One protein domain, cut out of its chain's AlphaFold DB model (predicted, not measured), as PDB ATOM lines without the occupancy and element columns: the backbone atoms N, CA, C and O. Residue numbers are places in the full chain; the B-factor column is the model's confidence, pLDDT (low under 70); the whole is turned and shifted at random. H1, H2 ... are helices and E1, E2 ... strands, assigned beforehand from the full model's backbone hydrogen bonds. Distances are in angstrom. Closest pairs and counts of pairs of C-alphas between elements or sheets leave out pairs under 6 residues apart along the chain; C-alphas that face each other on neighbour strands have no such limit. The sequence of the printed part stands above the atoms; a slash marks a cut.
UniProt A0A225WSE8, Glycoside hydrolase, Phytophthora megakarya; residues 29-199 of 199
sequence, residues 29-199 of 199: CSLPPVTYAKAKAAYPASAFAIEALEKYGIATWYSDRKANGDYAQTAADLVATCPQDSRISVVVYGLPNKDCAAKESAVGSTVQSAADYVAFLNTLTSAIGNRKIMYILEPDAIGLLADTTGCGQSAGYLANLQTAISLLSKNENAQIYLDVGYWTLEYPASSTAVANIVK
ATOM      1  N   CYS A  29      50.094  50.777  41.342       97.06
ATOM      2  CA  CYS A  29      49.039  51.022  42.316       97.06
ATOM      3  C   CYS A  29      48.241  49.755  42.632       97.06
ATOM      4  O   CYS A  29      47.902  48.970  41.744       97.06
ATOM      5  N   SER A  30      47.921  49.585  43.912       97.06
ATOM      6  CA  SER A  30      47.157  48.470  44.464       97.06
ATOM      7  C   SER A  30      46.393  48.933  45.708       97.06
ATOM      8  O   SER A  30      46.747  49.933  46.332       97.06
ATOM      9  N   LEU A  31      45.359  48.190  46.087       96.25
ATOM     10  CA  LEU A  31      44.671  48.318  47.368       96.25
ATOM     11  C   LEU A  31      45.476  47.640  48.492       96.25
ATOM     12  O   LEU A  31      46.015  46.549  48.268       96.25
ATOM     13  N   PRO A  32      45.510  48.217  49.709       93.06
ATOM     14  CA  PRO A  32      46.036  47.538  50.888       93.06
ATOM     15  C   PRO A  32      45.292  46.218  51.157       93.06
ATOM     16  O   PRO A  32      44.073  46.154  50.976       93.06
ATOM     17  N   PRO A  33      45.974  45.164  51.638       93.25
ATOM     18  CA  PRO A  33      45.310  43.923  52.018       93.25
ATOM     19  C   PRO A  33      44.205  44.136  53.061       93.25
ATOM     20  O   PRO A  33      44.431  44.698  54.134       93.25
ATOM     21  N   VAL A  34      43.016  43.593  52.785       91.12
ATOM     22  CA  VAL A  34      41.817  43.712  53.644       91.12
ATOM     23  C   VAL A  34      42.021  43.174  55.068       91.12
ATOM     24  O   VAL A  34      41.284  43.510  55.993       91.12
ATOM     25  N   THR A  35      43.041  42.340  55.272       92.50
ATOM     26  CA  THR A  35      43.378  41.733  56.562       92.50
ATOM     27  C   THR A  35      44.158  42.661  57.491       92.50
ATOM     28  O   THR A  35      44.168  42.419  58.699       92.50
ATOM     29  N   TYR A  36      44.785  43.724  56.978       93.88
ATOM     30  CA  TYR A  36      45.701  44.567  57.753       93.88
ATOM     31  C   TYR A  36      45.025  45.244  58.944       93.88
ATOM     32  O   TYR A  36      45.530  45.154  60.063       93.88
ATOM     33  N   ALA A  37      43.853  45.857  58.752       94.00
ATOM     34  CA  ALA A  37      43.134  46.528  59.835       94.00
ATOM     35  C   ALA A  37      42.784  45.559  60.981       94.00
ATOM     36  O   ALA A  37      43.050  45.843  62.150       94.00
ATOM     37  N   LYS A  38      42.256  44.374  60.641       95.25
ATOM     38  CA  LYS A  38      41.927  43.329  61.622       95.25
ATOM     39  C   LYS A  38      43.177  42.803  62.329       95.25
ATOM     40  O   LYS A  38      43.140  42.592  63.537       95.25
ATOM     41  N   ALA A  39      44.275  42.608  61.598       95.94
ATOM     42  CA  ALA A  39      45.535  42.142  62.164       95.94
ATOM     43  C   ALA A  39      46.138  43.162  63.144       95.94
ATOM     44  O   ALA A  39      46.531  42.774  64.239       95.94
ATOM     45  N   LYS A  40      46.125  44.463  62.814       97.50
ATOM     46  CA  LYS A  40      46.568  45.530  63.731       97.50
ATOM     47  C   LYS A  40      45.735  45.565  65.016       97.50
ATOM     48  O   LYS A  40      46.297  45.683  66.099       97.50
ATOM     49  N   ALA A  41      44.413  45.408  64.906       97.75
ATOM     50  CA  ALA A  41      43.522  45.373  66.066       97.75
ATOM     51  C   ALA A  41      43.729  44.126  66.947       97.75
ATOM     52  O   ALA A  41      43.699  44.227  68.171       97.75
ATOM     53  N   ALA A  42      43.948  42.956  66.338       98.00
ATOM     54  CA  ALA A  42      44.177  41.705  67.062       98.00
ATOM     55  C   ALA A  42      45.577  41.625  67.698       98.00
ATOM     56  O   ALA A  42      45.740  41.004  68.747       98.00
ATOM     57  N   TYR A  43      46.576  42.262  67.079       97.31
ATOM     58  CA  TYR A  43      47.983  42.196  67.479       97.31
ATOM     59  C   TYR A  43      48.601  43.601  67.599       97.31
ATOM     60  O   TYR A  43      49.500  43.953  66.830       97.31
ATOM     61  N   PRO A  44      48.170  44.418  68.580       97.94
ATOM     62  CA  PRO A  44      48.600  45.814  68.692       97.94
ATOM     63  C   PRO A  44      50.114  45.970  68.890       97.94
ATOM     64  O   PRO A  44      50.708  46.909  68.366       97.94
ATOM     65  N   ALA A  45      50.772  45.020  69.566       98.19
ATOM     66  CA  ALA A  45      52.229  45.022  69.737       98.19
ATOM     67  C   ALA A  45      53.002  44.884  68.409       98.19
ATOM     68  O   ALA A  45      54.163  45.276  68.334       98.19
ATOM     69  N   SER A  46      52.367  44.349  67.361       97.12
ATOM     70  CA  SER A  46      52.944  44.176  66.022       97.12
ATOM     71  C   SER A  46      52.391  45.171  64.998       97.12
ATOM     72  O   SER A  46      52.774  45.107  63.830       97.12
ATOM     73  N   ALA A  47      51.517  46.103  65.401       97.62
ATOM     74  CA  ALA A  47      50.868  47.031  64.476       97.62
ATOM     75  C   ALA A  47      51.877  47.887  63.693       97.62
ATOM     76  O   ALA A  47      51.721  48.053  62.485       97.62
ATOM     77  N   PHE A  48      52.965  48.312  64.344       97.69
ATOM     78  CA  PHE A  48      54.041  49.081  63.709       97.69
ATOM     79  C   PHE A  48      54.688  48.347  62.520       97.69
ATOM     80  O   PHE A  48      55.133  48.977  61.562       97.69
ATOM     81  N   ALA A  49      54.751  47.010  62.563       96.75
ATOM     82  CA  ALA A  49      55.314  46.213  61.479       96.75
ATOM     83  C   ALA A  49      54.371  46.196  60.268       96.75
ATOM     84  O   ALA A  49      54.825  46.321  59.134       96.75
ATOM     85  N   ILE A  50      53.056  46.120  60.501       95.94
ATOM     86  CA  ILE A  50      52.046  46.218  59.438       95.94
ATOM     87  C   ILE A  50      52.038  47.633  58.844       95.94
ATOM     88  O   ILE A  50      52.024  47.776  57.629       95.94
ATOM     89  N   GLU A  51      52.146  48.676  59.670       95.38
ATOM     90  CA  GLU A  51      52.283  50.068  59.210       95.38
ATOM     91  C   GLU A  51      53.553  50.290  58.374       95.38
ATOM     92  O   GLU A  51      53.570  51.111  57.458       95.38
ATOM     93  N   ALA A  52      54.634  49.560  58.665       95.62
ATOM     94  CA  ALA A  52      55.831  49.581  57.833       95.62
ATOM     95  C   ALA A  52      55.593  48.917  56.466       95.62
ATOM     96  O   ALA A  52      56.067  49.447  55.461       95.62
ATOM     97  N   LEU A  53      54.843  47.808  56.414       93.75
ATOM     98  CA  LEU A  53      54.461  47.141  55.162       93.75
ATOM     99  C   LEU A  53      53.502  47.994  54.320       93.75
ATOM    100  O   LEU A  53      53.672  48.059  53.110       93.75
ATOM    101  N   GLU A  54      52.562  48.706  54.948       92.31
ATOM    102  CA  GLU A  54      51.588  49.595  54.284       92.31
ATOM    103  C   GLU A  54      52.233  50.725  53.464       92.31
ATOM    104  O   GLU A  54      51.587  51.296  52.588       92.31
ATOM    105  N   LYS A  55      53.511  51.038  53.707       91.94
ATOM    106  CA  LYS A  55      54.272  52.020  52.917       91.94
ATOM    107  C   LYS A  55      54.642  51.510  51.524       91.94
ATOM    108  O   LYS A  55      55.029  52.314  50.677       91.94
ATOM    109  N   TYR A  56      54.560  50.203  51.293       91.12
ATOM    110  CA  TYR A  56      54.926  49.566  50.037       91.12
ATOM    111  C   TYR A  56      53.696  48.935  49.392       91.12
ATOM    112  O   TYR A  56      52.921  48.230  50.034       91.12
ATOM    113  N   GLY A  57      53.529  49.174  48.093       89.00
ATOM    114  CA  GLY A  57      52.478  48.525  47.321       89.00
ATOM    115  C   GLY A  57      52.732  47.023  47.213       89.00
ATOM    116  O   GLY A  57      53.807  46.599  46.793       89.00
ATOM    117  N   ILE A  58      51.724  46.227  47.554       93.12
ATOM    118  CA  ILE A  58      51.666  44.792  47.267       93.12
ATOM    119  C   ILE A  58      50.503  44.591  46.303       93.12
ATOM    120  O   ILE A  58      49.446  45.187  46.502       93.12
ATOM    121  N   ALA A  59      50.696  43.769  45.267       96.56
ATOM    122  CA  ALA A  59      49.659  43.499  44.277       96.56
ATOM    123  C   ALA A  59      48.344  43.072  44.948       96.56
ATOM    124  O   ALA A  59      48.329  42.233  45.856       96.56
ATOM    125  N   THR A  60      47.231  43.648  44.497       97.88
ATOM    126  CA  THR A  60      45.912  43.314  45.036       97.88
ATOM    127  C   THR A  60      45.496  41.939  44.551       97.88
ATOM    128  O   THR A  60      45.465  41.679  43.351       97.88
ATOM    129  N   TRP A  61      45.131  41.062  45.477       96.94
ATOM    130  CA  TRP A  61      44.562  39.763  45.137       96.94
ATOM    131  C   TRP A  61      43.107  39.939  44.706       96.94
ATOM    132  O   TRP A  61      42.219  40.080  45.547       96.94
ATOM    133  N   TYR A  62      42.873  39.925  43.397       98.00
ATOM    134  CA  TYR A  62      41.546  39.804  42.815       98.00
ATOM    135  C   TYR A  62      41.167  38.322  42.839       98.00
ATOM    136  O   TYR A  62      41.614  37.535  42.004       98.00
ATOM    137  N   SER A  63      40.417  37.944  43.871       96.19
ATOM    138  CA  SER A  63      40.187  36.556  44.268       96.19
ATOM    139  C   SER A  63      38.699  36.265  44.381       96.19
ATOM    140  O   SER A  63      37.937  37.083  44.890       96.19
ATOM    141  N   ASP A  64      38.284  35.077  43.954       95.88
ATOM    142  CA  ASP A  64      36.902  34.608  44.079       95.88
ATOM    143  C   ASP A  64      36.576  34.054  45.484       95.88
ATOM    144  O   ASP A  64      35.434  33.660  45.755       95.88
ATOM    145  N   ARG A  65      37.571  33.981  46.379       92.94
ATOM    146  CA  ARG A  65      37.393  33.483  47.745       92.94
ATOM    147  C   ARG A  65      36.646  34.507  48.590       92.94
ATOM    148  O   ARG A  65      37.131  35.609  48.821       92.94
ATOM    149  N   LYS A  66      35.538  34.090  49.206       91.31
ATOM    150  CA  LYS A  66      34.713  34.940  50.092       91.31
ATOM    151  C   LYS A  66      35.488  35.602  51.237       91.31
ATOM    152  O   LYS A  66      35.102  36.670  51.697       91.31
ATOM    153  N   ALA A  67      36.573  34.985  51.710       89.50
ATOM    154  CA  ALA A  67      37.424  35.556  52.756       89.50
ATOM    155  C   ALA A  67      38.156  36.841  52.313       89.50
ATOM    156  O   ALA A  67      38.550  37.636  53.164       89.50
ATOM    157  N   ASN A  68      38.319  37.045  51.002       90.12
ATOM    158  CA  ASN A  68      38.892  38.250  50.406       90.12
ATOM    159  C   ASN A  68      37.844  39.351  50.161       90.12
ATOM    160  O   ASN A  68      38.227  40.470  49.836       90.12
ATOM    161  N   GLY A  69      36.553  39.063  50.365       92.44
ATOM    162  CA  GLY A  69      35.447  39.982  50.103       92.44
ATOM    163  C   GLY A  69      34.777  39.744  48.749       92.44
ATOM    164  O   GLY A  69      34.830  38.645  48.199       92.44
ATOM    165  N   ASP A  70      34.102  40.777  48.246       95.94
ATOM    166  CA  ASP A  70      33.478  40.783  46.922       95.94
ATOM    167  C   ASP A  70      34.502  41.232  45.866       95.94
ATOM    168  O   ASP A  70      35.052  42.339  45.930       95.94
ATOM    169  N   TYR A  71      34.764  40.372  44.881       97.44
ATOM    170  CA  TYR A  71      35.690  40.689  43.800       97.44
ATOM    171  C   TYR A  71      35.177  41.848  42.933       97.44
ATOM    172  O   TYR A  71      35.976  42.679  42.508       97.44
ATOM    173  N   ALA A  72      33.865  41.984  42.720       98.06
ATOM    174  CA  ALA A  72      33.308  43.064  41.910       98.06
ATOM    175  C   ALA A  72      33.565  44.426  42.564       98.06
ATOM    176  O   ALA A  72      34.016  45.364  41.901       98.06
ATOM    177  N   GLN A  73      33.374  44.502  43.883       98.25
ATOM    178  CA  GLN A  73      33.718  45.690  44.659       98.25
ATOM    179  C   GLN A  73      35.227  45.959  44.626       98.25
ATOM    180  O   GLN A  73      35.636  47.092  44.407       98.25
ATOM    181  N   THR A  74      36.058  44.918  44.740       98.31
ATOM    182  CA  THR A  74      37.521  45.049  44.632       98.31
ATOM    183  C   THR A  74      37.939  45.682  43.299       98.31
ATOM    184  O   THR A  74      38.786  46.576  43.275       98.31
ATOM    185  N   ALA A  75      37.339  45.260  42.180       98.50
ATOM    186  CA  ALA A  75      37.620  45.844  40.867       98.50
ATOM    187  C   ALA A  75      37.180  47.313  40.771       98.50
ATOM    188  O   ALA A  75      37.914  48.137  40.222       98.50
ATOM    189  N   ALA A  76      36.017  47.658  41.332       98.62
ATOM    190  CA  ALA A  76      35.549  49.042  41.392       98.62
ATOM    191  C   ALA A  76      36.477  49.924  42.248       98.62
ATOM    192  O   ALA A  76      36.865  51.015  41.822       98.62
ATOM    193  N   ASP A  77      36.896  49.429  43.413       98.50
ATOM    194  CA  ASP A  77      37.767  50.139  44.350       98.50
ATOM    195  C   ASP A  77      39.156  50.393  43.762       98.50
ATOM    196  O   ASP A  77      39.716  51.474  43.962       98.50
ATOM    197  N   LEU A  78      39.704  49.449  42.988       98.50
ATOM    198  CA  LEU A  78      40.963  49.641  42.260       98.50
ATOM    199  C   LEU A  78      40.880  50.848  41.324       98.50
ATOM    200  O   LEU A  78      41.778  51.688  41.307       98.50
ATOM    201  N   VAL A  79      39.792  50.964  40.564       98.19
ATOM    202  CA  VAL A  79      39.614  52.062  39.608       98.19
ATOM    203  C   VAL A  79      39.356  53.385  40.324       98.19
ATOM    204  O   VAL A  79      39.867  54.415  39.887       98.19
ATOM    205  N   ALA A  80      38.605  53.360  41.427       98.38
ATOM    206  CA  ALA A  80      38.322  54.541  42.235       98.38
ATOM    207  C   ALA A  80      39.564  55.065  42.980       98.38
ATOM    208  O   ALA A  80      39.735  56.274  43.114       98.38
ATOM    209  N   THR A  81      40.429  54.165  43.449       97.69
ATOM    210  CA  THR A  81      41.583  54.505  44.294       97.69
ATOM    211  C   THR A  81      42.826  54.823  43.472       97.69
ATOM    212  O   THR A  81      43.565  55.749  43.801       97.69
ATOM    213  N   CYS A  82      43.088  54.063  42.405       97.88
ATOM    214  CA  CYS A  82      44.334  54.208  41.667       97.88
ATOM    215  C   CYS A  82      44.326  55.427  40.732       97.88
ATOM    216  O   CYS A  82      43.399  55.551  39.923       97.88
ATOM    217  N   PRO A  83      45.376  56.274  40.733       97.19
ATOM    218  CA  PRO A  83      45.522  57.397  39.799       97.19
ATOM    219  C   PRO A  83      45.511  56.962  38.332       97.19
ATOM    220  O   PRO A  83      46.058  55.912  38.000       97.19
ATOM    221  N   GLN A  84      44.905  57.754  37.444       95.75
ATOM    222  CA  GLN A  84      44.701  57.389  36.029       95.75
ATOM    223  C   GLN A  84      45.994  57.048  35.271       95.75
ATOM    224  O   GLN A  84      45.980  56.186  34.397       95.75
ATOM    225  N   ASP A  85      47.100  57.695  35.620       94.62
ATOM    226  CA  ASP A  85      48.428  57.507  35.034       94.62
ATOM    227  C   ASP A  85      49.213  56.324  35.629       94.62
ATOM    228  O   ASP A  85      50.178  55.861  35.014       94.62
ATOM    229  N   SER A  86      48.782  55.802  36.783       96.88
ATOM    230  CA  SER A  86      49.377  54.625  37.423       96.88
ATOM    231  C   SER A  86      48.986  53.318  36.726       96.88
ATOM    232  O   SER A  86      47.913  53.194  36.128       96.88
ATOM    233  N   ARG A  87      49.855  52.310  36.846       97.81
ATOM    234  CA  ARG A  87      49.570  50.934  36.438       97.81
ATOM    235  C   ARG A  87      48.992  50.165  37.616       97.81
ATOM    236  O   ARG A  87      49.672  49.927  38.612       97.81
ATOM    237  N   ILE A  88      47.738  49.748  37.487       98.56
ATOM    238  CA  ILE A  88      47.082  48.883  38.467       98.56
ATOM    239  C   ILE A  88      47.825  47.539  38.513       98.56
ATOM    240  O   ILE A  88      48.133  46.986  37.465       98.56
ATOM    241  N   SER A  89      48.130  47.008  39.695       98.25
ATOM    242  CA  SER A  89      48.801  45.710  39.861       98.25
ATOM    243  C   SER A  89      47.903  44.742  40.622       98.25
ATOM    244  O   SER A  89      47.529  45.013  41.771       98.25
ATOM    245  N   VAL A  90      47.554  43.625  39.976       98.56
ATOM    246  CA  VAL A  90      46.653  42.609  40.532       98.56
ATOM    247  C   VAL A  90      47.178  41.194  40.327       98.56
ATOM    248  O   VAL A  90      47.731  40.864  39.282       98.56
ATOM    249  N   VAL A  91      46.935  40.341  41.317       98.62
ATOM    250  CA  VAL A  91      46.994  38.886  41.174       98.62
ATOM    251  C   VAL A  91      45.588  38.412  40.829       98.62
ATOM    252  O   VAL A  91      44.667  38.616  41.620       98.62
ATOM    253  N   VAL A  92      45.411  37.821  39.650       98.69
ATOM    254  CA  VAL A  92      44.151  37.191  39.236       98.69
ATOM    255  C   VAL A  92      44.163  35.765  39.764       98.69
ATOM    256  O   VAL A  92      45.031  34.984  39.383       98.69
ATOM    257  N   TYR A  93      43.243  35.455  40.674       97.44
ATOM    258  CA  TYR A  93      43.202  34.171  41.370       97.44
ATOM    259  C   TYR A  93      41.759  33.688  41.522       97.44
ATOM    260  O   TYR A  93      41.133  33.823  42.575       97.44
ATOM    261  N   GLY A  94      41.208  33.176  40.427       97.12
ATOM    262  CA  GLY A  94      39.811  32.776  40.332       97.12
ATOM    263  C   GLY A  94      39.582  31.477  39.575       97.12
ATOM    264  O   GLY A  94      38.428  31.178  39.288       97.12
ATOM    265  N   LEU A  95      40.621  30.702  39.239       95.94
ATOM    266  CA  LEU A  95      40.442  29.423  38.549       95.94
ATOM    267  C   LEU A  95      39.445  28.497  39.285       95.94
ATOM    268  O   LEU A  95      39.545  28.305  40.507       95.94
ATOM    269  N   PRO A  96      38.512  27.850  38.559       94.88
ATOM    270  CA  PRO A  96      37.701  26.783  39.125       94.88
ATOM    271  C   PRO A  96      38.603  25.585  39.439       94.88
ATOM    272  O   PRO A  96      39.527  25.272  38.688       94.88
ATOM    273  N   ASN A  97      38.334  24.898  40.552       90.88
ATOM    274  CA  ASN A  97      39.169  23.795  41.047       90.88
ATOM    275  C   ASN A  97      40.656  24.178  41.234       90.88
ATOM    276  O   ASN A  97      41.527  23.320  41.070       90.88
ATOM    277  N   LYS A  98      40.964  25.451  41.536       90.62
ATOM    278  CA  LYS A  98      42.330  25.921  41.832       90.62
ATOM    279  C   LYS A  98      42.979  25.173  43.001       90.62
ATOM    280  O   LYS A  98      42.287  24.624  43.861       90.62
ATOM    281  N   ASP A  99      44.307  25.159  43.001       87.19
ATOM    282  CA  ASP A  99      45.173  24.445  43.945       87.19
ATOM    283  C   ASP A  99      44.830  22.951  44.049       87.19
ATOM    284  O   ASP A  99      44.743  22.380  45.140       87.19
ATOM    285  N   CYS A 100      44.620  22.298  42.900       88.38
ATOM    286  CA  CYS A 100      44.132  20.917  42.814       88.38
ATOM    287  C   CYS A 100      44.973  19.885  43.584       88.38
ATOM    288  O   CYS A 100      44.432  18.864  44.016       88.38
ATOM    289  N   ALA A 101      46.263  20.158  43.795       82.31
ATOM    290  CA  ALA A 101      47.155  19.309  44.578       82.31
ATOM    291  C   ALA A 101      46.932  19.439  46.097       82.31
ATOM    292  O   ALA A 101      46.960  18.434  46.805       82.31
ATOM    293  N   ALA A 102      46.687  20.655  46.597       76.06
ATOM    294  CA  ALA A 102      46.537  20.932  48.027       76.06
ATOM    295  C   ALA A 102      45.075  20.898  48.503       76.06
ATOM    296  O   ALA A 102      44.828  20.639  49.672       76.06
ATOM    297  N   LYS A 103      44.097  21.141  47.619       67.06
ATOM    298  CA  LYS A 103      42.637  21.162  47.877       67.06
ATOM    299  C   LYS A 103      42.127  22.176  48.919       67.06
ATOM    300  O   LYS A 103      40.916  22.373  49.008       67.06
ATOM    301  N   GLU A 104      42.995  22.869  49.654       64.50
ATOM    302  CA  GLU A 104      42.607  23.802  50.729       64.50
ATOM    303  C   GLU A 104      41.975  25.117  50.226       64.50
ATOM    304  O   GLU A 104      41.203  25.769  50.937       64.50
ATOM    305  N   SER A 105      42.244  25.514  48.980       64.81
ATOM    306  CA  SER A 105      41.800  26.813  48.449       64.81
ATOM    307  C   SER A 105      40.445  26.792  47.746       64.81
ATOM    308  O   SER A 105      39.904  27.854  47.433       64.81
ATOM    309  N   ALA A 106      39.841  25.614  47.564       65.25
ATOM    310  CA  ALA A 106      38.477  25.493  47.050       65.25
ATOM    311  C   ALA A 106      37.430  25.983  48.071       65.25
ATOM    312  O   ALA A 106      36.359  26.466  47.691       65.25
ATOM    313  N   VAL A 107      37.743  25.937  49.371       74.69
ATOM    314  CA  VAL A 107      36.812  26.344  50.430       74.69
ATOM    315  C   VAL A 107      36.506  27.841  50.335       74.69
ATOM    316  O   VAL A 107      37.389  28.698  50.442       74.69
ATOM    317  N   GLY A 108      35.218  28.147  50.157       80.31
ATOM    318  CA  GLY A 108      34.709  29.515  50.050       80.31
ATOM    319  C   GLY A 108      34.909  30.168  48.680       80.31
ATOM    320  O   GLY A 108      34.678  31.370  48.577       80.31
ATOM    321  N   SER A 109      35.315  29.407  47.661       90.69
ATOM    322  CA  SER A 109      35.414  29.862  46.267       90.69
ATOM    323  C   SER A 109      34.029  30.112  45.672       90.69
ATOM    324  O   SER A 109      33.088  29.355  45.930       90.69
ATOM    325  N   THR A 110      33.881  31.177  44.891       94.44
ATOM    326  CA  THR A 110      32.622  31.510  44.205       94.44
ATOM    327  C   THR A 110      32.638  31.114  42.735       94.44
ATOM    328  O   THR A 110      31.569  30.880  42.175       94.44
ATOM    329  N   VAL A 111      33.818  30.950  42.135       96.50
ATOM    330  CA  VAL A 111      33.972  30.449  40.768       96.50
ATOM    331  C   VAL A 111      34.041  28.923  40.801       96.50
ATOM    332  O   VAL A 111      34.968  28.344  41.365       96.50
ATOM    333  N   GLN A 112      33.039  28.259  40.217       94.38
ATOM    334  CA  GLN A 112      32.896  26.795  40.269       94.38
ATOM    335  C   GLN A 112      32.936  26.139  38.883       94.38
ATOM    336  O   GLN A 112      33.026  24.918  38.764       94.38
ATOM    337  N   SER A 113      32.898  26.938  37.818       96.56
ATOM    338  CA  SER A 113      32.901  26.474  36.435       96.56
ATOM    339  C   SER A 113      33.689  27.412  35.521       96.56
ATOM    340  O   SER A 113      34.010  28.544  35.882       96.56
ATOM    341  N   ALA A 114      33.966  26.959  34.295       97.88
ATOM    342  CA  ALA A 114      34.568  27.806  33.265       97.88
ATOM    343  C   ALA A 114      33.685  29.023  32.918       97.88
ATOM    344  O   ALA A 114      34.200  30.105  32.649       97.88
ATOM    345  N   ALA A 115      32.355  28.872  32.964       98.50
ATOM    346  CA  ALA A 115      31.427  29.977  32.728       98.50
ATOM    347  C   ALA A 115      31.500  31.027  33.848       98.50
ATOM    348  O   ALA A 115      31.560  32.224  33.563       98.50
ATOM    349  N   ASP A 116      31.578  30.583  35.108       98.31
ATOM    350  CA  ASP A 116      31.771  31.483  36.250       98.31
ATOM    351  C   ASP A 116      33.114  32.211  36.153       98.31
ATOM    352  O   ASP A 116      33.194  33.404  36.431       98.31
ATOM    353  N   TYR A 117      34.163  31.519  35.701       98.62
ATOM    354  CA  TYR A 117      35.485  32.114  35.518       98.62
ATOM    355  C   TYR A 117      35.477  33.207  34.444       98.62
ATOM    356  O   TYR A 117      36.029  34.287  34.644       98.62
ATOM    357  N   VAL A 118      34.768  32.987  33.332       98.81
ATOM    358  CA  VAL A 118      34.547  34.027  32.316       98.81
ATOM    359  C   VAL A 118      33.793  35.225  32.900       98.81
ATOM    360  O   VAL A 118      34.171  36.364  32.632       98.81
ATOM    361  N   ALA A 119      32.757  35.007  33.716       98.75
ATOM    362  CA  ALA A 119      32.021  36.094  34.370       98.75
ATOM    363  C   ALA A 119      32.895  36.884  35.365       98.75
ATOM    364  O   ALA A 119      32.880  38.119  35.371       98.75
ATOM    365  N   PHE A 120      33.712  36.180  36.149       98.81
ATOM    366  CA  PHE A 120      34.695  36.750  37.068       98.81
ATOM    367  C   PHE A 120      35.720  37.630  36.337       98.81
ATOM    368  O   PHE A 120      35.958  38.771  36.740       98.81
ATOM    369  N   LEU A 121      36.275  37.150  35.220       98.88
ATOM    370  CA  LEU A 121      37.213  37.912  34.392       98.88
ATOM    371  C   LEU A 121      36.545  39.107  33.706       98.88
ATOM    372  O   LEU A 121      37.120  40.191  33.677       98.88
ATOM    373  N   ASN A 122      35.326  38.938  33.186       98.88
ATOM    374  CA  ASN A 122      34.577  40.026  32.552       98.88
ATOM    375  C   ASN A 122      34.236  41.146  33.538       98.88
ATOM    376  O   ASN A 122      34.219  42.312  33.147       98.88
ATOM    377  N   THR A 123      33.996  40.815  34.807       98.88
ATOM    378  CA  THR A 123      33.803  41.818  35.863       98.88
ATOM    379  C   THR A 123      35.057  42.678  36.025       98.88
ATOM    380  O   THR A 123      34.967  43.907  36.009       98.88
ATOM    381  N   LEU A 124      36.236  42.047  36.077       98.81
ATOM    382  CA  LEU A 124      37.514  42.752  36.161       98.81
ATOM    383  C   LEU A 124      37.764  43.619  34.925       98.81
ATOM    384  O   LEU A 124      38.017  44.814  35.050       98.81
ATOM    385  N   THR A 125      37.691  43.038  33.726       98.69
ATOM    386  CA  THR A 125      38.013  43.759  32.486       98.69
ATOM    387  C   THR A 125      37.045  44.908  32.222       98.69
ATOM    388  O   THR A 125      37.483  45.974  31.793       98.69
ATOM    389  N   SER A 126      35.758  44.746  32.545       98.69
ATOM    390  CA  SER A 126      34.762  45.814  32.396       98.69
ATOM    391  C   SER A 126      35.021  46.984  33.343       98.69
ATOM    392  O   SER A 126      34.908  48.132  32.924       98.69
ATOM    393  N   ALA A 127      35.392  46.711  34.598       98.56
ATOM    394  CA  ALA A 127      35.725  47.763  35.554       98.56
ATOM    395  C   ALA A 127      36.998  48.517  35.138       98.56
ATOM    396  O   ALA A 127      37.016  49.747  35.120       98.56
ATOM    397  N   ILE A 128      38.053  47.785  34.767       98.38
ATOM    398  CA  ILE A 128      39.359  48.359  34.412       98.38
ATOM    399  C   ILE A 128      39.303  49.155  33.099       98.38
ATOM    400  O   ILE A 128      39.989  50.174  32.971       98.38
ATOM    401  N   GLY A 129      38.508  48.710  32.122       98.12
ATOM    402  CA  GLY A 129      38.466  49.310  30.792       98.12
ATOM    403  C   GLY A 129      39.851  49.318  30.135       98.12
ATOM    404  O   GLY A 129      40.558  48.315  30.145       98.12
ATOM    405  N   ASN A 130      40.259  50.474  29.607       97.69
ATOM    406  CA  ASN A 130      41.546  50.649  28.921       97.69
ATOM    407  C   ASN A 130      42.672  51.159  29.837       97.69
ATOM    408  O   ASN A 130      43.684  51.658  29.345       97.69
ATOM    409  N   ARG A 131      42.517  51.114  31.166       98.12
ATOM    410  CA  ARG A 131      43.562  51.594  32.084       98.12
ATOM    411  C   ARG A 131      44.814  50.717  32.020       98.12
ATOM    412  O   ARG A 131      44.732  49.521  31.745       98.12
ATOM    413  N   LYS A 132      45.979  51.295  32.329       98.44
ATOM    414  CA  LYS A 132      47.219  50.525  32.500       98.44
ATOM    415  C   LYS A 132      47.047  49.535  33.646       98.44
ATOM    416  O   LYS A 132      46.719  49.926  34.766       98.44
ATOM    417  N   ILE A 133      47.306  48.264  33.371       98.69
ATOM    418  CA  ILE A 133      47.195  47.195  34.360       98.69
ATOM    419  C   ILE A 133      48.277  46.140  34.143       98.69
ATOM    420  O   ILE A 133      48.732  45.913  33.023       98.69
ATOM    421  N   MET A 134      48.725  45.539  35.235       98.56
ATOM    422  CA  MET A 134      49.604  44.387  35.299       98.56
ATOM    423  C   MET A 134      48.851  43.259  35.999       98.56
ATOM    424  O   MET A 134      48.461  43.394  37.158       98.56
ATOM    425  N   TYR A 135      48.659  42.160  35.283       98.81
ATOM    426  CA  TYR A 135      48.060  40.934  35.780       98.81
ATOM    427  C   TYR A 135      49.166  39.930  36.095       98.81
ATOM    428  O   TYR A 135      49.912  39.553  35.197       98.81
ATOM    429  N   ILE A 136      49.252  39.472  37.340       98.69
ATOM    430  CA  ILE A 136      49.905  38.208  37.684       98.69
ATOM    431  C   ILE A 136      48.814  37.146  37.582       98.69
ATOM    432  O   ILE A 136      47.848  37.183  38.345       98.69
ATOM    433  N   LEU A 137      48.907  36.274  36.584       98.62
ATOM    434  CA  LEU A 137      47.819  35.381  36.207       98.62
ATOM    435  C   LEU A 137      47.965  34.016  36.875       98.62
ATOM    436  O   LEU A 137      48.913  33.296  36.574       98.62
ATOM    437  N   GLU A 138      46.968  33.687  37.702       97.75
ATOM    438  CA  GLU A 138      46.680  32.366  38.266       97.75
ATOM    439  C   GLU A 138      47.922  31.652  38.816       97.75
ATOM    440  O   GLU A 138      48.431  30.719  38.181       97.75
ATOM    441  N   PRO A 139      48.406  32.090  39.998       97.00
ATOM    442  CA  PRO A 139      49.468  31.410  40.725       97.00
ATOM    443  C   PRO A 139      49.311  29.891  40.723       97.00
ATOM    444  O   PRO A 139      48.202  29.368  40.848       97.00
ATOM    445  N   ASP A 140      50.434  29.199  40.564       94.62
ATOM    446  CA  ASP A 140      50.568  27.745  40.608       94.62
ATOM    447  C   ASP A 140      49.951  26.989  39.419       94.62
ATOM    448  O   ASP A 140      50.282  25.820  39.206       94.62
ATOM    449  N   ALA A 141      49.116  27.615  38.585       96.06
ATOM    450  CA  ALA A 141      48.349  26.908  37.558       96.06
ATOM    451  C   ALA A 141      49.231  26.222  36.502       96.06
ATOM    452  O   ALA A 141      49.020  25.051  36.180       96.06
ATOM    453  N   ILE A 142      50.246  26.915  35.977       97.12
ATOM    454  CA  ILE A 142      51.195  26.310  35.028       97.12
ATOM    455  C   ILE A 142      52.077  25.274  35.717       97.12
ATOM    456  O   ILE A 142      52.356  24.228  35.132       97.12
ATOM    457  N   GLY A 143      52.472  25.522  36.967       95.69
ATOM    458  CA  GLY A 143      53.259  24.560  37.730       95.69
ATOM    459  C   GLY A 143      52.510  23.247  37.962       95.69
ATOM    460  O   GLY A 143      53.083  22.174  37.788       95.69
ATOM    461  N   LEU A 144      51.215  23.327  38.262       95.12
ATOM    462  CA  LEU A 144      50.317  22.181  38.430       95.12
ATOM    463  C   LEU A 144      49.909  21.527  37.101       95.12
ATOM    464  O   LEU A 144      49.560  20.352  37.083       95.12
ATOM    465  N   LEU A 145      49.967  22.249  35.978       96.06
ATOM    466  CA  LEU A 145      49.882  21.649  34.639       96.06
ATOM    467  C   LEU A 145      51.159  20.885  34.269       96.06
ATOM    468  O   LEU A 145      51.097  19.922  33.507       96.06
ATOM    469  N   ALA A 146      52.316  21.326  34.759       94.69
ATOM    470  CA  ALA A 146      53.604  20.687  34.509       94.69
ATOM    471  C   ALA A 146      53.894  19.511  35.456       94.69
ATOM    472  O   ALA A 146      54.889  18.808  35.264       94.69
ATOM    473  N   ASP A 147      53.065  19.313  36.483       90.19
ATOM    474  CA  ASP A 147      53.238  18.235  37.448       90.19
ATOM    475  C   ASP A 147      52.944  16.849  36.842       90.19
ATOM    476  O   ASP A 147      52.372  16.704  35.761       90.19
ATOM    477  N   THR A 148      53.358  15.796  37.546       89.19
ATOM    478  CA  THR A 148      53.134  14.406  37.114       89.19
ATOM    479  C   THR A 148      51.821  13.811  37.622       89.19
ATOM    480  O   THR A 148      51.481  12.689  37.249       89.19
ATOM    481  N   THR A 149      51.082  14.528  38.474       91.50
ATOM    482  CA  THR A 149      49.804  14.063  39.027       91.50
ATOM    483  C   THR A 149      48.668  14.219  38.018       91.50
ATOM    484  O   THR A 149      47.679  13.489  38.088       91.50
ATOM    485  N   GLY A 150      48.809  15.155  37.070       92.38
ATOM    486  CA  GLY A 150      47.806  15.454  36.051       92.38
ATOM    487  C   GLY A 150      46.590  16.198  36.606       92.38
ATOM    488  O   GLY A 150      45.536  16.244  35.955       92.38
ATOM    489  N   CYS A 151      46.695  16.763  37.817       94.31
ATOM    490  CA  CYS A 151      45.571  17.450  38.441       94.31
ATOM    491  C   CYS A 151      45.200  18.723  37.669       94.31
ATOM    492  O   CYS A 151      44.012  18.955  37.440       94.31
ATOM    493  N   GLY A 152      46.187  19.485  37.179       95.12
ATOM    494  CA  GLY A 152      45.946  20.696  36.390       95.12
ATOM    495  C   GLY A 152      45.228  20.410  35.068       95.12
ATOM    496  O   GLY A 152      44.288  21.120  34.701       95.12
ATOM    497  N   GLN A 153      45.604  19.327  34.373       95.38
ATOM    498  CA  GLN A 153      44.901  18.868  33.169       95.38
ATOM    499  C   GLN A 153      43.456  18.484  33.490       95.38
ATOM    500  O   GLN A 153      42.537  18.937  32.809       95.38
ATOM    501  N   SER A 154      43.249  17.689  34.542       95.25
ATOM    502  CA  SER A 154      41.917  17.214  34.944       95.25
ATOM    503  C   SER A 154      41.000  18.358  35.395       95.25
ATOM    504  O   SER A 154      39.793  18.310  35.173       95.25
ATOM    505  N   ALA A 155      41.573  19.404  35.992       94.81
ATOM    506  CA  ALA A 155      40.874  20.617  36.403       94.81
ATOM    507  C   ALA A 155      40.628  21.611  35.249       94.81
ATOM    508  O   ALA A 155      39.948  22.620  35.439       94.81
ATOM    509  N   GLY A 156      41.157  21.343  34.049       96.31
ATOM    510  CA  GLY A 156      40.948  22.176  32.865       96.31
ATOM    511  C   GLY A 156      41.724  23.496  32.876       96.31
ATOM    512  O   GLY A 156      41.297  24.456  32.231       96.31
ATOM    513  N   TYR A 157      42.856  23.574  33.587       97.50
ATOM    514  CA  TYR A 157      43.613  24.824  33.729       97.50
ATOM    515  C   TYR A 157      44.060  25.397  32.384       97.50
ATOM    516  O   TYR A 157      43.916  26.594  32.169       97.50
ATOM    517  N   LEU A 158      44.518  24.564  31.441       97.56
ATOM    518  CA  LEU A 158      45.012  25.047  30.146       97.56
ATOM    519  C   LEU A 158      43.947  25.844  29.373       97.56
ATOM    520  O   LEU A 158      44.206  26.964  28.938       97.56
ATOM    521  N   ALA A 159      42.734  25.299  29.251       98.12
ATOM    522  CA  ALA A 159      41.641  25.953  28.527       98.12
ATOM    523  C   ALA A 159      41.181  27.248  29.222       98.12
ATOM    524  O   ALA A 159      40.908  28.258  28.565       98.12
ATOM    525  N   ASN A 160      41.137  27.248  30.557       98.56
ATOM    526  CA  ASN A 160      40.793  28.441  31.327       98.56
ATOM    527  C   ASN A 160      41.880  29.524  31.224       98.56
ATOM    528  O   ASN A 160      41.550  30.691  31.034       98.56
ATOM    529  N   LEU A 161      43.166  29.165  31.265       98.44
ATOM    530  CA  LEU A 161      44.274  30.111  31.094       98.44
ATOM    531  C   LEU A 161      44.275  30.739  29.696       98.44
ATOM    532  O   LEU A 161      44.412  31.955  29.576       98.44
ATOM    533  N   GLN A 162      44.039  29.951  28.644       98.31
ATOM    534  CA  GLN A 162      43.877  30.475  27.281       98.31
ATOM    535  C   GLN A 162      42.701  31.461  27.188       98.31
ATOM    536  O   GLN A 162      42.815  32.521  26.570       98.31
ATOM    537  N   THR A 163      41.589  31.143  27.856       98.62
ATOM    538  CA  THR A 163      40.424  32.032  27.952       98.62
ATOM    539  C   THR A 163      40.770  33.332  28.680       98.62
ATOM    540  O   THR A 163      40.448  34.414  28.187       98.62
ATOM    541  N   ALA A 164      41.479  33.251  29.809       98.75
ATOM    542  CA  ALA A 164      41.934  34.416  30.559       98.75
ATOM    543  C   ALA A 164      42.851  35.313  29.729       98.75
ATOM    544  O   ALA A 164      42.580  36.503  29.609       98.75
ATOM    545  N   ILE A 165      43.877  34.752  29.087       98.56
ATOM    546  CA  ILE A 165      44.797  35.514  28.234       98.56
ATOM    547  C   ILE A 165      44.023  36.222  27.115       98.56
ATOM    548  O   ILE A 165      44.220  37.418  26.899       98.56
ATOM    549  N   SER A 166      43.089  35.532  26.454       98.62
ATOM    550  CA  SER A 166      42.246  36.112  25.399       98.62
ATOM    551  C   SER A 166      41.374  37.275  25.893       98.62
ATOM    552  O   SER A 166      41.250  38.290  25.213       98.62
ATOM    553  N   LEU A 167      40.784  37.172  27.088       98.75
ATOM    554  CA  LEU A 167      39.943  38.237  27.646       98.75
ATOM    555  C   LEU A 167      40.759  39.423  28.169       98.75
ATOM    556  O   LEU A 167      40.408  40.568  27.889       98.75
ATOM    557  N   LEU A 168      41.835  39.157  28.910       98.69
ATOM    558  CA  LEU A 168      42.669  40.179  29.545       98.69
ATOM    559  C   LEU A 168      43.475  40.985  28.514       98.69
ATOM    560  O   LEU A 168      43.655  42.188  28.687       98.69
ATOM    561  N   SER A 169      43.910  40.353  27.417       98.38
ATOM    562  CA  SER A 169      44.689  41.008  26.350       98.38
ATOM    563  C   SER A 169      43.879  41.958  25.461       98.38
ATOM    564  O   SER A 169      44.467  42.706  24.687       98.38
ATOM    565  N   LYS A 170      42.543  41.988  25.585       98.56
ATOM    566  CA  LYS A 170      41.702  42.967  24.870       98.56
ATOM    567  C   LYS A 170      42.009  44.413  25.263       98.56
ATOM    568  O   LYS A 170      41.736  45.319  24.484       98.56
ATOM    569  N   ASN A 171      42.536  44.631  26.466       98.38
ATOM    570  CA  ASN A 171      43.060  45.925  26.875       98.38
ATOM    571  C   ASN A 171      44.505  46.059  26.376       98.38
ATOM    572  O   ASN A 171      45.410  45.436  26.922       98.38
ATOM    573  N   GLU A 172      44.734  46.918  25.384       98.12
ATOM    574  CA  GLU A 172      46.065  47.145  24.794       98.12
ATOM    575  C   GLU A 172      47.098  47.699  25.797       98.12
ATOM    576  O   GLU A 172      48.302  47.600  25.571       98.12
ATOM    577  N   ASN A 173      46.648  48.251  26.931       97.81
ATOM    578  CA  ASN A 173      47.519  48.738  28.003       97.81
ATOM    579  C   ASN A 173      47.833  47.673  29.072       97.81
ATOM    580  O   ASN A 173      48.555  47.967  30.038       97.81
ATOM    581  N   ALA A 174      47.290  46.460  28.937       98.38
ATOM    582  CA  ALA A 174      47.518  45.360  29.861       98.38
ATOM    583  C   ALA A 174      48.894  44.709  29.671       98.38
ATOM    584  O   ALA A 174      49.367  44.488  28.560       98.38
ATOM    585  N   GLN A 175      49.514  44.337  30.788       98.38
ATOM    586  CA  GLN A 175      50.653  43.427  30.841       98.38
ATOM    587  C   GLN A 175      50.218  42.167  31.585       98.38
ATOM    588  O   GLN A 175      49.668  42.267  32.678       98.38
ATOM    589  N   ILE A 176      50.448  40.993  31.001       98.50
ATOM    590  CA  ILE A 176      50.073  39.706  31.596       98.50
ATOM    591  C   ILE A 176      51.356  38.934  31.896       98.50
ATOM    592  O   ILE A 176      52.116  38.607  30.988       98.50
ATOM    593  N   TYR A 177      51.577  38.643  33.172       98.12
ATOM    594  CA  TYR A 177      52.656  37.812  33.682       98.12
ATOM    595  C   TYR A 177      52.047  36.497  34.149       98.12
ATOM    596  O   TYR A 177      51.329  36.453  35.145       98.12
ATOM    597  N   LEU A 178      52.295  35.436  33.393       96.94
ATOM    598  CA  LEU A 178      51.828  34.099  33.729       96.94
ATOM    599  C   LEU A 178      52.701  33.524  34.851       96.94
ATOM    600  O   LEU A 178      53.924  33.477  34.700       96.94
ATOM    601  N   ASP A 179      52.093  33.108  35.962       97.19
ATOM    602  CA  ASP A 179      52.836  32.415  37.012       97.19
ATOM    603  C   ASP A 179      53.247  31.017  36.535       97.19
ATOM    604  O   ASP A 179      52.465  30.302  35.905       97.19
ATOM    605  N   VAL A 180      54.493  30.637  36.813       94.75
ATOM    606  CA  VAL A 180      55.086  29.371  36.350       94.75
ATOM    607  C   VAL A 180      55.428  28.408  37.487       94.75
ATOM    608  O   VAL A 180      56.015  27.362  37.227       94.75
ATOM    609  N   GLY A 181      55.065  28.737  38.732       91.00
ATOM    610  CA  GLY A 181      55.409  27.972  39.928       91.00
ATOM    611  C   GLY A 181      56.920  27.878  40.148       91.00
ATOM    612  O   GLY A 181      57.601  27.081  39.506       91.00
ATOM    613  N   TYR A 182      57.471  28.660  41.080       90.81
ATOM    614  CA  TYR A 182      58.930  28.767  41.260       90.81
ATOM    615  C   TYR A 182      59.632  27.405  41.452       90.81
ATOM    616  O   TYR A 182      60.758  27.221  40.992       90.81
ATOM    617  N   TRP A 183      58.966  26.439  42.097       90.31
ATOM    618  CA  TRP A 183      59.501  25.099  42.371       90.31
ATOM    619  C   TRP A 183      59.734  24.276  41.098       90.31
ATOM    620  O   TRP A 183      60.541  23.352  41.096       90.31
ATOM    621  N   THR A 184      59.071  24.607  39.987       92.12
ATOM    622  CA  THR A 184      59.290  23.918  38.709       92.12
ATOM    623  C   THR A 184      60.639  24.260  38.084       92.12
ATOM    624  O   THR A 184      61.128  23.517  37.232       92.12
ATOM    625  N   LEU A 185      61.261  25.360  38.512       90.00
ATOM    626  CA  LEU A 185      62.504  25.863  37.935       90.00
ATOM    627  C   LEU A 185      63.749  25.174  38.503       90.00
ATOM    628  O   LEU A 185      64.835  25.336  37.953       90.00
ATOM    629  N   GLU A 186      63.600  24.394  39.575       93.25
ATOM    630  CA  GLU A 186      64.710  23.698  40.227       93.25
ATOM    631  C   GLU A 186      65.308  22.593  39.340       93.25
ATOM    632  O   GLU A 186      66.525  22.410  39.316       93.25
ATOM    633  N   TYR A 187      64.474  21.889  38.564       92.94
ATOM    634  CA  TYR A 187      64.901  20.739  37.765       92.94
ATOM    635  C   TYR A 187      64.687  20.951  36.255       92.94
ATOM    636  O   TYR A 187      63.654  21.484  35.831       92.94
ATOM    637  N   PRO A 188      65.613  20.479  35.392       94.94
ATOM    638  CA  PRO A 188      65.476  20.602  33.936       94.94
ATOM    639  C   PRO A 188      64.203  19.966  33.365       94.94
ATOM    640  O   PRO A 188      63.627  20.480  32.410       94.94
ATOM    641  N   ALA A 189      63.748  18.852  33.944       93.81
ATOM    642  CA  ALA A 189      62.557  18.153  33.468       93.81
ATOM    643  C   ALA A 189      61.282  18.991  33.667       93.81
ATOM    644  O   ALA A 189      60.525  19.186  32.718       93.81
ATOM    645  N   SER A 190      61.074  19.531  34.872       92.50
ATOM    646  CA  SER A 190      59.907  20.357  35.203       92.50
ATOM    647  C   SER A 190      59.935  21.705  34.484       92.50
ATOM    648  O   SER A 190      58.925  22.114  33.918       92.50
ATOM    649  N   SER A 191      61.098  22.355  34.396       94.81
ATOM    650  CA  SER A 191      61.240  23.607  33.638       94.81
ATOM    651  C   SER A 191      61.019  23.414  32.131       94.81
ATOM    652  O   SER A 191      60.398  24.258  31.490       94.81
ATOM    653  N   THR A 192      61.437  22.277  31.556       95.94
ATOM    654  CA  THR A 192      61.129  21.926  30.156       95.94
ATOM    655  C   THR A 192      59.637  21.661  29.951       95.94
ATOM    656  O   THR A 192      59.079  22.079  28.936       95.94
ATOM    657  N   ALA A 193      58.975  20.993  30.901       95.00
ATOM    658  CA  ALA A 193      57.531  20.769  30.848       95.00
ATOM    659  C   ALA A 193      56.762  22.100  30.858       95.00
ATOM    660  O   ALA A 193      55.948  22.330  29.965       95.00
ATOM    661  N   VAL A 194      57.103  23.012  31.776       96.00
ATOM    662  CA  VAL A 194      56.581  24.390  31.798       96.00
ATOM    663  C   VAL A 194      56.819  25.088  30.463       96.00
ATOM    664  O   VAL A 194      55.873  25.588  29.859       96.00
ATOM    665  N   ALA A 195      58.055  25.066  29.952       95.12
ATOM    666  CA  ALA A 195      58.400  25.693  28.678       95.12
ATOM    667  C   ALA A 195      57.580  25.139  27.501       95.12
ATOM    668  O   ALA A 195      57.326  25.861  26.549       95.12
ATOM    669  N   ASN A 196      57.168  23.870  27.534       94.94
ATOM    670  CA  ASN A 196      56.320  23.286  26.495       94.94
ATOM    671  C   ASN A 196      54.845  23.680  26.622       94.94
ATOM    672  O   ASN A 196      54.160  23.711  25.607       94.94
ATOM    673  N   ILE A 197      54.368  23.983  27.829       94.88
ATOM    674  CA  ILE A 197      52.995  24.450  28.065       94.88
ATOM    675  C   ILE A 197      52.826  25.908  27.620       94.88
ATOM    676  O   ILE A 197      51.771  26.264  27.107       94.88
ATOM    677  N   VAL A 198      53.847  26.750  27.829       92.44
ATOM    678  CA  VAL A 198      53.773  28.206  27.580       92.44
ATOM    679  C   VAL A 198      54.184  28.643  26.167       92.44
ATOM    680  O   VAL A 198      54.118  29.834  25.872       92.44
ATOM    681  N   LYS A 199      54.649  27.719  25.319       85.25
ATOM    682  CA  LYS A 199      54.960  27.976  23.900       85.25
ATOM    683  C   LYS A 199      53.693  28.192  23.083       85.25
ATOM    684  O   LYS A 199      53.748  29.067  22.193       85.25
TER     685      LYS A 199
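This is residues 29 to 199 of the 199 residues of the protein "Glycoside hydrolase" of Phytophthora megakarya (UniProt A0A225WSE8). A twisted sheet of four parallel strands has three helices, H3, H4 and H7, side by side over one face. The short helices H5, H6 and H8 and the longer H9 cluster past the last residues of E3 and E4, while the helical hairpin of H1 and H2 lies beyond the E1 edge, its tip at residues 41 to 46 sticking out free. The printed part has 171 residues, with nine named helices and four named strands in the order H1 H2 E1 H3 E2 H4 E3 H5 H6 H7 E4 H8 H9; the sheet's order is E1 E2 E3 E4 and the class is mixed. It is compact, with a radius of gyration of the C-alphas of 16.8 A, and spans 45 by 38 by 29 A.

The sheet holds E1, residues 60 to 63, E2, residues 87 to 93 and 18.6 A long, E3, residues 133 to 137, 12.0 A, and E4, residues 174 to 178, 12.7 A. C-alpha 60 is at (45.912, 43.314, 45.036). H3 is residues 71 to 81, 15.0 A, H4 residues 114 to 128, 21.1 A, and H7 residues 157 to 168, 15.9 A. H5 is residues 141 to 145, H6 151 to 154, H8 182 to 185 and H9 188 to 197, 14.3 A, ending with C-alpha 197 at (52.995, 24.450, 28.065). H1 is residues 36 to 42, 9.9 A, beginning at (45.701, 44.567, 57.753), and H2 residues 44 to 53, 14.8 A.

N 62 and O 91 are 2.8 A apart between E1 and E2, N 134 and O 88 2.7 A between E2 and E3, and N 135 and O 175 2.8 A between E3 and E4, each within hydrogen-bond range. H4 is on the sheet over E2, at a height of 9.6 A, and H7 is on the same face, 10.0 A high. E1, H3, E2 and E2, H4, E3 are strand-helix-strand units, parallel neighbour strands joined through a helix, with right-handed crossovers; E3, H5 H6 H7, E4 is a third. H4 touches H3, closest at the C-alphas of Ala 75 and Leu 124, 5.6 A, at a shallow tilt of 14 degrees, the same way. H4 touches H7, closest at the C-alphas of Ala 114 and Asn 160, 6.6 A, at a shallow tilt of 24 degrees, the same way. H5 is the hub, touching H6, H7, H8 and H9, H8 only just, with 3 pairs of C-alphas within 8 A; its closest C-alphas to H9 are those of Ile 142 and Val 194, 6.6 A. H1 and H2 touch as a hairpin, opposite ways at a shallow tilt of 14 degrees, the C-alphas of Lys 40 and Ala 47 being closest at 4.6 A. Every O i to N i+4 pair is within hydrogen-bond range in H1, H3, H4, H5, H7 and H9, against 4 of 6 in H2; H6 and H8 are too short for such a pair.

The C-alphas farthest apart, those of Ala 45 and Lys 199, are 49.0 A apart. The printed part has no cut. The link from E2 to H4, residues 94 to 113, is long, and within it residues 103 to 106 have pLDDT under 70.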